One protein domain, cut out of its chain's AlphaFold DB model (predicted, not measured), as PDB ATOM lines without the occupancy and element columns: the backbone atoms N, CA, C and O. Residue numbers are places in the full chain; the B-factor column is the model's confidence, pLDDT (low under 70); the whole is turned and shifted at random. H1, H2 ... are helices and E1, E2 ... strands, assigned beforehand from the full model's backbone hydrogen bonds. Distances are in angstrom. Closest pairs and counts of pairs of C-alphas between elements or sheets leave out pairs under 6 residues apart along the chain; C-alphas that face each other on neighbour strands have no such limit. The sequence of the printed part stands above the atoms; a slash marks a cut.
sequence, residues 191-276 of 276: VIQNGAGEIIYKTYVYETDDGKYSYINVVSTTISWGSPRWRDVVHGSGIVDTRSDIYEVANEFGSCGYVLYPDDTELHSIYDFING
ATOM      1  N   VAL A 191     215.057 148.628 257.991       97.94
ATOM      2  CA  VAL A 191     215.933 147.550 258.457       97.94
ATOM      3  C   VAL A 191     215.209 146.748 259.528       97.94
ATOM      4  O   VAL A 191     214.771 147.280 260.550       97.94
ATOM      5  N   ILE A 192     215.056 145.454 259.268       98.19
ATOM      6  CA  ILE A 192     214.476 144.494 260.206       98.19
ATOM      7  C   ILE A 192     215.639 143.871 260.958       98.19
ATOM      8  O   ILE A 192     216.564 143.366 260.326       98.19
ATOM      9  N   GLN A 193     215.640 143.938 262.284       97.62
ATOM     10  CA  GLN A 193     216.768 143.440 263.061       97.62
ATOM     11  C   GLN A 193     216.383 142.702 264.335       97.62
ATOM     12  O   GLN A 193     215.337 142.925 264.949       97.62
ATOM     13  N   ASN A 194     217.278 141.810 264.739       97.38
ATOM     14  CA  ASN A 194     217.190 141.030 265.959       97.38
ATOM     15  C   ASN A 194     218.596 140.699 266.457       97.38
ATOM     16  O   ASN A 194     219.575 140.807 265.725       97.38
ATOM     17  N   GLY A 195     218.693 140.243 267.696       94.25
ATOM     18  CA  GLY A 195     219.962 139.954 268.344       94.25
ATOM     19  C   GLY A 195     220.249 140.920 269.483       94.25
ATOM     20  O   GLY A 195     219.503 141.863 269.752       94.25
ATOM     21  N   ALA A 196     221.312 140.620 270.213       90.88
ATOM     22  CA  ALA A 196     221.719 141.359 271.394       90.88
ATOM     23  C   ALA A 196     223.207 141.133 271.662       90.88
ATOM     24  O   ALA A 196     223.764 140.086 271.330       90.88
ATOM     25  N   GLY A 197     223.832 142.095 272.338       91.38
ATOM     26  CA  GLY A 197     225.239 142.005 272.708       91.38
ATOM     27  C   GLY A 197     226.141 142.178 271.494       91.38
ATOM     28  O   GLY A 197     226.262 143.287 270.993       91.38
ATOM     29  N   GLU A 198     226.770 141.090 271.061       90.88
ATOM     30  CA  GLU A 198     227.897 141.095 270.115       90.88
ATOM     31  C   GLU A 198     227.528 140.617 268.719       90.88
ATOM     32  O   GLU A 198     228.375 140.632 267.836       90.88
ATOM     33  N   ILE A 199     226.286 140.167 268.530       91.88
ATOM     34  CA  ILE A 199     225.782 139.647 267.262       91.88
ATOM     35  C   ILE A 199     224.390 140.231 267.027       91.88
ATOM     36  O   ILE A 199     223.490 140.085 267.864       91.88
ATOM     37  N   ILE A 200     224.220 140.886 265.884       95.94
ATOM     38  CA  ILE A 200     222.951 141.439 265.412       95.94
ATOM     39  C   ILE A 200     222.718 140.928 263.994       95.94
ATOM     40  O   ILE A 200     223.581 141.040 263.132       95.94
ATOM     41  N   TYR A 201     221.533 140.389 263.754       96.56
ATOM     42  CA  TYR A 201     221.056 139.988 262.439       96.56
ATOM     43  C   TYR A 201     220.209 141.126 261.888       96.56
ATOM     44  O   TYR A 201     219.299 141.594 262.574       96.56
ATOM     45  N   LYS A 202     220.498 141.568 260.668       97.31
ATOM     46  CA  LYS A 202     219.822 142.676 259.994       97.31
ATOM     47  C   LYS A 202     219.369 142.245 258.605       97.31
ATOM     48  O   LYS A 202     220.114 141.596 257.885       97.31
ATOM     49  N   THR A 203     218.178 142.657 258.208       98.00
ATOM     50  CA  THR A 203     217.681 142.559 256.837       98.00
ATOM     51  C   THR A 203     217.360 143.968 256.376       98.00
ATOM     52  O   THR A 203     216.369 144.557 256.812       98.00
ATOM     53  N   TYR A 204     218.230 144.524 255.541       97.69
ATOM     54  CA  TYR A 204     217.996 145.798 254.871       97.69
ATOM     55  C   TYR A 204     217.015 145.579 253.734       97.69
ATOM     56  O   TYR A 204     217.147 144.607 252.995       97.69
ATOM     57  N   VAL A 205     216.031 146.462 253.614       98.06
ATOM     58  CA  VAL A 205     214.949 146.355 252.635       98.06
ATOM     59  C   VAL A 205     214.937 147.605 251.779       98.06
ATOM     60  O   VAL A 205     214.941 148.712 252.312       98.06
ATOM     61  N   TYR A 206     214.856 147.431 250.468       97.88
ATOM     62  CA  TYR A 206     214.754 148.508 249.490       97.88
ATOM     63  C   TYR A 206     213.488 148.301 248.662       97.88
ATOM     64  O   TYR A 206     213.070 147.167 248.431       97.88
ATOM     65  N   GLU A 207     212.875 149.389 248.212       97.38
ATOM     66  CA  GLU A 207     211.771 149.337 247.254       97.38
ATOM     67  C   GLU A 207     212.327 149.489 245.838       97.38
ATOM     68  O   GLU A 207     213.179 150.340 245.584       97.38
ATOM     69  N   THR A 208     211.874 148.641 244.921       96.38
ATOM     70  CA  THR A 208     212.282 148.679 243.515       96.38
ATOM     71  C   THR A 208     211.305 149.514 242.686       96.38
ATOM     72  O   THR A 208     210.142 149.701 243.049       96.38
ATOM     73  N   ASP A 209     211.743 149.969 241.509       96.69
ATOM     74  CA  ASP A 209     210.912 150.780 240.605       96.69
ATOM     75  C   ASP A 209     209.631 150.065 240.123       96.69
ATOM     76  O   ASP A 209     208.661 150.715 239.729       96.69
ATOM     77  N   ASP A 210     209.610 148.727 240.133       95.81
ATOM     78  CA  ASP A 210     208.447 147.909 239.776       95.81
ATOM     79  C   ASP A 210     207.528 147.582 240.967       95.81
ATOM     80  O   ASP A 210     206.577 146.812 240.813       95.81
ATOM     81  N   GLY A 211     207.766 148.201 242.129       96.25
ATOM     82  CA  GLY A 211     206.956 148.040 243.340       96.25
ATOM     83  C   GLY A 211     207.195 146.726 244.084       96.25
ATOM     84  O   GLY A 211     206.348 146.316 244.877       96.25
ATOM     85  N   LYS A 212     208.314 146.053 243.802       98.00
ATOM     86  CA  LYS A 212     208.812 144.899 244.557       98.00
ATOM     87  C   LYS A 212     209.777 145.365 245.646       98.00
ATOM     88  O   LYS A 212     210.019 146.560 245.827       98.00
ATOM     89  N   TYR A 213     210.348 144.404 246.365       98.19
ATOM     90  CA  TYR A 213     211.308 144.669 247.425       98.19
ATOM     91  C   TYR A 213     212.587 143.883 247.199       98.19
ATOM     92  O   TYR A 213     212.537 142.660 247.076       98.19
ATOM     93  N   SER A 214     213.733 144.559 247.174       96.94
ATOM     94  CA  SER A 214     215.017 143.876 247.311       96.94
ATOM     95  C   SER A 214     215.446 143.855 248.774       96.94
ATOM     96  O   SER A 214     215.046 144.705 249.574       96.94
ATOM     97  N   TYR A 215     216.232 142.849 249.145       97.12
ATOM     98  CA  TYR A 215     216.733 142.710 250.502       97.12
ATOM     99  C   TYR A 215     218.195 142.299 250.540       97.12
ATOM    100  O   TYR A 215     218.695 141.656 249.615       97.12
ATOM    101  N   ILE A 216     218.850 142.637 251.651       95.25
ATOM    102  CA  ILE A 216     220.220 142.233 251.970       95.25
ATOM    103  C   ILE A 216     220.269 141.805 253.435       95.25
ATOM    104  O   ILE A 216     220.001 142.594 254.343       95.25
ATOM    105  N   ASN A 217     220.596 140.538 253.654       95.25
ATOM    106  CA  ASN A 217     220.776 139.927 254.961       95.25
ATOM    107  C   ASN A 217     222.219 140.124 255.413       95.25
ATOM    108  O   ASN A 217     223.152 139.716 254.726       95.25
ATOM    109  N   VAL A 218     222.392 140.732 256.579       93.38
ATOM    110  CA  VAL A 218     223.680 141.105 257.156       93.38
ATOM    111  C   VAL A 218     223.760 140.580 258.585       93.38
ATOM    112  O   VAL A 218     222.839 140.777 259.376       93.38
ATOM    113  N   VAL A 219     224.872 139.940 258.938       91.88
ATOM    114  CA  VAL A 219     225.241 139.699 260.335       91.88
ATOM    115  C   VAL A 219     226.274 140.739 260.738       91.88
ATOM    116  O   VAL A 219     227.369 140.798 260.187       91.88
ATOM    117  N   SER A 220     225.921 141.553 261.723       92.31
ATOM    118  CA  SER A 220     226.819 142.489 262.383       92.31
ATOM    119  C   SER A 220     227.403 141.830 263.625       92.31
ATOM    120  O   SER A 220     226.653 141.454 264.527       92.31
ATOM    121  N   THR A 221     228.726 141.725 263.709       89.31
ATOM    122  CA  THR A 221     229.432 141.232 264.903       89.31
ATOM    123  C   THR A 221     230.412 142.261 265.454       89.31
ATOM    124  O   THR A 221     230.993 143.025 264.687       89.31
ATOM    125  N   THR A 222     230.622 142.331 266.770       84.94
ATOM    126  CA  THR A 222     231.710 143.169 267.307       84.94
ATOM    127  C   THR A 222     233.063 142.546 266.959       84.94
ATOM    128  O   THR A 222     233.235 141.334 267.050       84.94
ATOM    129  N   ILE A 223     234.055 143.365 266.586       72.62
ATOM    130  CA  ILE A 223     235.389 142.860 266.182       72.62
ATOM    131  C   ILE A 223     236.077 142.092 267.326       72.62
ATOM    132  O   ILE A 223     236.866 141.181 267.092       72.62
ATOM    133  N   SER A 224     235.774 142.459 268.569       70.25
ATOM    134  CA  SER A 224     236.215 141.770 269.779       70.25
ATOM    135  C   SER A 224     235.219 142.014 270.911       70.25
ATOM    136  O   SER A 224     234.356 142.895 270.797       70.25
ATOM    137  N   TRP A 225     235.355 141.277 272.018       72.81
ATOM    138  CA  TRP A 225     234.427 141.398 273.141       72.81
ATOM    139  C   TRP A 225     234.415 142.821 273.717       72.81
ATOM    140  O   TRP A 225     235.468 143.360 274.068       72.81
ATOM    141  N   GLY A 226     233.238 143.447 273.775       80.06
ATOM    142  CA  GLY A 226     233.076 144.838 274.226       80.06
ATOM    143  C   GLY A 226     233.625 145.927 273.285       80.06
ATOM    144  O   GLY A 226     233.706 147.089 273.690       80.06
ATOM    145  N   SER A 227     234.006 145.590 272.048       77.25
ATOM    146  CA  SER A 227     234.447 146.577 271.054       77.25
ATOM    147  C   SER A 227     233.282 147.460 270.583       77.25
ATOM    148  O   SER A 227     232.204 146.939 270.301       77.25
ATOM    149  N   PRO A 228     233.479 148.783 270.415       83.94
ATOM    150  CA  PRO A 228     232.491 149.640 269.760       83.94
ATOM    151  C   PRO A 228     232.496 149.474 268.233       83.94
ATOM    152  O   PRO A 228     231.625 150.021 267.558       83.94
ATOM    153  N   ARG A 229     233.497 148.776 267.680       80.44
ATOM    154  CA  ARG A 229     233.628 148.543 266.243       80.44
ATOM    155  C   ARG A 229     232.880 147.273 265.867       80.44
ATOM    156  O   ARG A 229     233.139 146.206 266.433       80.44
ATOM    157  N   TRP A 230     231.999 147.413 264.889       87.38
ATOM    158  CA  TRP A 230     231.221 146.332 264.306       87.38
ATOM    159  C   TRP A 230     231.804 145.933 262.953       87.38
ATOM    160  O   TRP A 230     232.437 146.743 262.280       87.38
ATOM    161  N   ARG A 231     231.597 144.673 262.591       81.69
ATOM    162  CA  ARG A 231     231.917 144.064 261.310       81.69
ATOM    163  C   ARG A 231     230.618 143.528 260.728       81.69
ATOM    164  O   ARG A 231     229.999 142.662 261.346       81.69
ATOM    165  N   ASP A 232     230.254 144.022 259.555       87.25
ATOM    166  CA  ASP A 232     229.040 143.636 258.842       87.25
ATOM    167  C   ASP A 232     229.400 142.646 257.730       87.25
ATOM    168  O   ASP A 232     230.272 142.915 256.906       87.25
ATOM    169  N   VAL A 233     228.746 141.485 257.741       80.88
ATOM    170  CA  VAL A 233     228.957 140.389 256.791       80.88
ATOM    171  C   VAL A 233     227.646 140.102 256.073       80.88
ATOM    172  O   VAL A 233     226.641 139.829 256.729       80.88
ATOM    173  N   VAL A 234     227.633 140.155 254.740       85.31
ATOM    174  CA  VAL A 234     226.444 139.809 253.945       85.31
ATOM    175  C   VAL A 234     226.296 138.292 253.878       85.31
ATOM    176  O   VAL A 234     227.201 137.586 253.447       85.31
ATOM    177  N   HIS A 235     225.126 137.799 254.269       84.75
ATOM    178  CA  HIS A 235     224.760 136.381 254.249       84.75
ATOM    179  C   HIS A 235     223.782 136.017 253.125       84.75
ATOM    180  O   HIS A 235     223.527 134.839 252.888       84.75
ATOM    181  N   GLY A 236     223.214 137.001 252.428       83.62
ATOM    182  CA  GLY A 236     222.356 136.755 251.274       83.62
ATOM    183  C   GLY A 236     221.637 138.008 250.802       83.62
ATOM    184  O   GLY A 236     221.522 138.986 251.536       83.62
ATOM    185  N   SER A 237     221.134 137.969 249.576       93.81
ATOM    186  CA  SER A 237     220.326 139.034 248.993       93.81
ATOM    187  C   SER A 237     219.320 138.458 248.001       93.81
ATOM    188  O   SER A 237     219.435 137.311 247.560       93.81
ATOM    189  N   GLY A 238     218.301 139.240 247.661       91.12
ATOM    190  CA  GLY A 238     217.297 138.813 246.696       91.12
ATOM    191  C   GLY A 238     216.229 139.863 246.443       91.12
ATOM    192  O   GLY A 238     216.313 140.986 246.932       91.12
ATOM    193  N   ILE A 239     215.222 139.477 245.661       95.62
ATOM    194  CA  ILE A 239     214.038 140.284 245.353       95.62
ATOM    195  C   ILE A 239     212.801 139.449 245.668       95.62
ATOM    196  O   ILE A 239     212.737 138.275 245.301       95.62
ATOM    197  N   VAL A 240     211.821 140.058 246.322       97.94
ATOM    198  CA  VAL A 240     210.531 139.457 246.661       97.94
ATOM    199  C   VAL A 240     209.384 140.390 246.285       97.94
ATOM    200  O   VAL A 240     209.578 141.592 246.113       97.94
ATOM    201  N   ASP A 241     208.183 139.840 246.129       97.94
ATOM    202  CA  ASP A 241     207.048 140.594 245.592       97.94
ATOM    203  C   ASP A 241     206.354 141.455 246.655       97.94
ATOM    204  O   ASP A 241     205.773 142.488 246.325       97.94
ATOM    205  N   THR A 242     206.390 141.055 247.930       98.12
ATOM    206  CA  THR A 242     205.637 141.730 248.995       98.12
ATOM    207  C   THR A 242     206.435 141.915 250.284       98.12
ATOM    208  O   THR A 242     207.390 141.195 250.575       98.12
ATOM    209  N   ARG A 243     205.981 142.837 251.141       98.06
ATOM    210  CA  ARG A 243     206.514 142.985 252.507       98.06
ATOM    211  C   ARG A 243     206.284 141.755 253.387       98.06
ATOM    212  O   ARG A 243     207.040 141.534 254.329       98.06
ATOM    213  N   SER A 244     205.262 140.949 253.089       97.88
ATOM    214  CA  SER A 244     205.049 139.672 253.780       97.88
ATOM    215  C   SER A 244     206.155 138.675 253.440       97.88
ATOM    216  O   SER A 244     206.636 137.984 254.330       97.88
ATOM    217  N   ASP A 245     206.613 138.651 252.189       98.12
ATOM    218  CA  ASP A 245     207.725 137.792 251.771       98.12
ATOM    219  C   ASP A 245     209.047 138.256 252.406       98.12
ATOM    220  O   ASP A 245     209.858 137.437 252.831       98.12
ATOM    221  N   ILE A 246     209.239 139.575 252.567       98.31
ATOM    222  CA  ILE A 246     210.365 140.127 253.340       98.31
ATOM    223  C   ILE A 246     210.344 139.614 254.786       98.31
ATOM    224  O   ILE A 246     211.395 139.280 255.330       98.31
ATOM    225  N   TYR A 247     209.169 139.532 255.418       97.81
ATOM    226  CA  TYR A 247     209.058 138.957 256.757       97.81
ATOM    227  C   TYR A 247     209.485 137.487 256.784       97.81
ATOM    228  O   TYR A 247     210.205 137.102 257.702       97.81
ATOM    229  N   GLU A 248     209.083 136.679 255.801       98.00
ATOM    230  CA  GLU A 248     209.482 135.268 255.732       98.00
ATOM    231  C   GLU A 248     211.005 135.127 255.625       98.00
ATOM    232  O   GLU A 248     211.603 134.407 256.428       98.00
ATOM    233  N   VAL A 249     211.633 135.903 254.735       97.69
ATOM    234  CA  VAL A 249     213.097 135.971 254.583       97.69
ATOM    235  C   VAL A 249     213.780 136.398 255.886       97.69
ATOM    236  O   VAL A 249     214.718 135.743 256.341       97.69
ATOM    237  N   ALA A 250     213.310 137.477 256.516       97.81
ATOM    238  CA  ALA A 250     213.879 137.993 257.761       97.81
ATOM    239  C   ALA A 250     213.700 137.012 258.934       97.81
ATOM    240  O   ALA A 250     214.575 136.871 259.788       97.81
ATOM    241  N   ASN A 251     212.567 136.312 258.989       97.75
ATOM    242  CA  ASN A 251     212.280 135.313 260.012       97.75
ATOM    243  C   ASN A 251     213.147 134.062 259.844       97.75
ATOM    244  O   ASN A 251     213.666 133.557 260.837       97.75
ATOM    245  N   GLU A 252     213.341 133.586 258.612       96.44
ATOM    246  CA  GLU A 252     214.260 132.483 258.315       96.44
ATOM    247  C   GLU A 252     215.712 132.850 258.648       96.44
ATOM    248  O   GLU A 252     216.418 132.064 259.277       96.44
ATOM    249  N   PHE A 253     216.129 134.072 258.313       96.50
ATOM    250  CA  PHE A 253     217.465 134.579 258.627       96.50
ATOM    251  C   PHE A 253     217.676 134.890 260.123       96.50
ATOM    252  O   PHE A 253     218.807 134.991 260.592       96.50
ATOM    253  N   GLY A 254     216.595 135.030 260.895       96.81
ATOM    254  CA  GLY A 254     216.634 135.297 262.333       96.81
ATOM    255  C   GLY A 254     216.670 136.779 262.721       96.81
ATOM    256  O   GLY A 254     216.812 137.079 263.907       96.81
ATOM    257  N   SER A 255     216.487 137.704 261.775       97.56
ATOM    258  CA  SER A 255     216.477 139.161 261.980       97.56
ATOM    259  C   SER A 255     215.108 139.732 262.391       97.56
ATOM    260  O   SER A 255     214.989 140.931 262.596       97.56
ATOM    261  N   CYS A 256     214.060 138.923 262.585       96.44
ATOM    262  CA  CYS A 256     212.671 139.379 262.777       96.44
ATOM    263  C   CYS A 256     212.294 139.922 264.185       96.44
ATOM    264  O   CYS A 256     211.237 139.581 264.726       96.44
ATOM    265  N   GLY A 257     213.138 140.737 264.817       96.69
ATOM    266  CA  GLY A 257     212.902 141.261 266.170       96.69
ATOM    267  C   GLY A 257     212.045 142.527 266.176       96.69
ATOM    268  O   GLY A 257     210.977 142.570 266.786       96.69
ATOM    269  N   TYR A 258     212.526 143.564 265.497       97.25
ATOM    270  CA  TYR A 258     211.886 144.875 265.377       97.25
ATOM    271  C   TYR A 258     212.336 145.575 264.090       97.25
ATOM    272  O   TYR A 258     213.278 145.134 263.432       97.25
ATOM    273  N   VAL A 259     211.649 146.656 263.727       98.19
ATOM    274  CA  VAL A 259     211.899 147.418 262.499       98.19
ATOM    275  C   VAL A 259     212.357 148.828 262.848       98.19
ATOM    276  O   VAL A 259     211.804 149.458 263.753       98.19
ATOM    277  N   LEU A 260     213.364 149.314 262.126       97.50
ATOM    278  CA  LEU A 260     213.747 150.721 262.093       97.50
ATOM    279  C   LEU A 260     213.504 151.286 260.694       97.50
ATOM    280  O   LEU A 260     213.784 150.618 259.694       97.50
ATOM    281  N   TYR A 261     213.041 152.529 260.642       97.19
ATOM    282  CA  TYR A 261     212.900 153.299 259.409       97.19
ATOM    283  C   TYR A 261     214.013 154.353 259.308       97.19
ATOM    284  O   TYR A 261     214.556 154.766 260.338       97.19
ATOM    285  N   PRO A 262     214.365 154.803 258.092       95.12
ATOM    286  CA  PRO A 262     215.272 155.931 257.915       95.12
ATOM    287  C   PRO A 262     214.769 157.150 258.690       95.12
ATOM    288  O   PRO A 262     213.574 157.441 258.681       95.12
ATOM    289  N   ASP A 263     215.682 157.851 259.361       92.88
ATOM    290  CA  ASP A 263     215.408 159.053 260.163       92.88
ATOM    291  C   ASP A 263     214.451 158.867 261.358       92.88
ATOM    292  O   ASP A 263     214.134 159.842 262.047       92.88
ATOM    293  N   ASP A 264     214.030 157.634 261.652       93.25
ATOM    294  CA  ASP A 264     213.200 157.313 262.806       93.25
ATOM    295  C   ASP A 264     214.025 156.656 263.918       93.25
ATOM    296  O   ASP A 264     214.827 155.747 263.701       93.25
ATOM    297  N   THR A 265     213.819 157.135 265.141       91.88
ATOM    298  CA  THR A 265     214.463 156.595 266.346       91.88
ATOM    299  C   THR A 265     213.548 155.662 267.136       91.88
ATOM    300  O   THR A 265     214.000 155.034 268.097       91.88
ATOM    301  N   GLU A 266     212.264 155.587 266.778       96.62
ATOM    302  CA  GLU A 266     211.297 154.703 267.417       96.62
ATOM    303  C   GLU A 266     211.429 153.266 266.895       96.62
ATOM    304  O   GLU A 266     211.735 153.016 265.730       96.62
ATOM    305  N   LEU A 267     211.215 152.300 267.794       96.88
ATOM    306  CA  LEU A 267     211.190 150.886 267.434       96.88
ATOM    307  C   LEU A 267     209.786 150.515 266.970       96.88
ATOM    308  O   LEU A 267     208.825 150.677 267.726       96.88
ATOM    309  N   HIS A 268     209.687 149.939 265.778       97.81
ATOM    310  CA  HIS A 268     208.418 149.499 265.204       97.81
ATOM    311  C   HIS A 268     208.283 147.989 265.260       97.81
ATOM    312  O   HIS A 268     209.272 147.246 265.234       97.81
ATOM    313  N   SER A 269     207.044 147.510 265.336       97.38
ATOM    314  CA  SER A 269     206.799 146.080 265.231       97.38
ATOM    315  C   SER A 269     206.899 145.635 263.773       97.38
ATOM    316  O   SER A 269     206.618 146.390 262.843       97.38
ATOM    317  N   ILE A 270     207.223 144.362 263.563       96.88
ATOM    318  CA  ILE A 270     207.191 143.773 262.220       96.88
ATOM    319  C   ILE A 270     205.796 143.852 261.579       96.88
ATOM    320  O   ILE A 270     205.670 143.955 260.363       96.88
ATOM    321  N   TYR A 271     204.736 143.871 262.391       96.62
ATOM    322  CA  TYR A 271     203.368 144.025 261.903       96.62
ATOM    323  C   TYR A 271     203.104 145.421 261.339       96.62
ATOM    324  O   TYR A 271     202.335 145.534 260.387       96.62
ATOM    325  N   ASP A 272     203.736 146.461 261.883       96.56
ATOM    326  CA  ASP A 272     203.610 147.818 261.346       96.56
ATOM    327  C   ASP A 272     204.239 147.890 259.950       96.56
ATOM    328  O   ASP A 272     203.649 148.454 259.035       96.56
ATOM    329  N   PHE A 273     205.379 147.221 259.752       96.62
ATOM    330  CA  PHE A 273     206.025 147.115 258.443       96.62
ATOM    331  C   PHE A 273     205.188 146.337 257.423       96.62
ATOM    332  O   PHE A 273     205.014 146.801 256.296       96.62
ATOM    333  N   ILE A 274     204.638 145.182 257.814       96.81
ATOM    334  CA  ILE A 274     203.820 144.339 256.927       96.81
ATOM    335  C   ILE A 274     202.543 145.067 256.472       96.81
ATOM    336  O   ILE A 274     202.095 144.853 255.347       96.81
ATOM    337  N   ASN A 275     201.944 145.899 257.334       96.12
ATOM    338  CA  ASN A 275     200.642 146.529 257.080       96.12
ATOM    339  C   ASN A 275     200.701 148.000 256.622       96.12
ATOM    340  O   ASN A 275     199.648 148.547 256.288       96.12
ATOM    341  N   GLY A 276     201.871 148.646 256.666       91.25
ATOM    342  CA  GLY A 276     202.069 150.033 256.211       91.25
ATOM    343  C   GLY A 276     202.137 150.162 254.699       91.25
ATOM    344  O   GLY A 276     201.779 151.235 254.180       91.25
TER     345      GLY A 276
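This is residues 191 to 276 of the 276 residues of the protein "PrcB C-terminal" of Ruminococcaceae bacterium YAD3003 (UniProt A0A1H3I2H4). Four strands, E1 to E4, stand side by side in a twisted antiparallel sheet, with helix H1 lying along one face over E2 and E3. The short strand E5 joins the sheet beside E1, and the last helix, H2, stands up over E5 and meets the first residues of H1; no named helix covers the other face. The printed part has 86 residues with five named strands and two named helices, in the order E1, E2, E3, E4, H1, E5, H2; the sheet's order is E4, E3, E2, E1, E5, and the class is mixed. The whole is compact, with a radius of gyration of the C-alphas of 13.1 A, yet elongated in outline, spanning 41 by 26 by 23 A.

E1, residues 191 to 196, and E2, residues 199 to 207, form an antiparallel hairpin at 175 degrees, with N 194 and O 201 within hydrogen-bond range at 3.0 A. E2 and E3, residues 213 to 222, form the next hairpin, with N 204 and O 216 at 2.9 A. E3 and E4, residues 230 to 240, form a third, with N 231 and O 221 at 2.7 A; E4 bends by 55 degrees at residue 235. E1 to E4 are a meander, each strand the antiparallel neighbour of the one before. H1, residues 243 to 253, is on the sheet at a height of 8.3 A, over E3 and E2, and runs along the strands, at 22 degrees to E2 on the local plane; its closest C-alpha pair with E2 is Thr 203 and Ala 250, 6.0 A. The edge strand E5, residues 258 to 260, is antiparallel to E1, with N 193 and O 258 at 2.9 A. H2, residues 270 to 275, is over E5 and stands up from the sheet, rising 53 degrees out of a local plane fitted to only just enough C-alphas, 6. H1 and H2 touch at a shallow tilt of 21 degrees, opposite ways; their closest C-alphas, Arg 243 and Ile 274, are 5.4 A apart. In both helices every O i to N i+4 pair is within hydrogen-bond range.

E1 begins at C-alpha 191 (215.933, 147.550, 258.457) and is 15.5 A long. E2 measures 26.3 A, E3 28.5 A, E4 28.0 A and H1 15.1 A. H2 ends at C-alpha 275 (200.642, 146.529, 257.080).

The two C-alphas farthest apart, Asp 210 and Trp 225, are 42.8 A apart. The printed part has no cut and no long link. No printed residue has a pLDDT under 70.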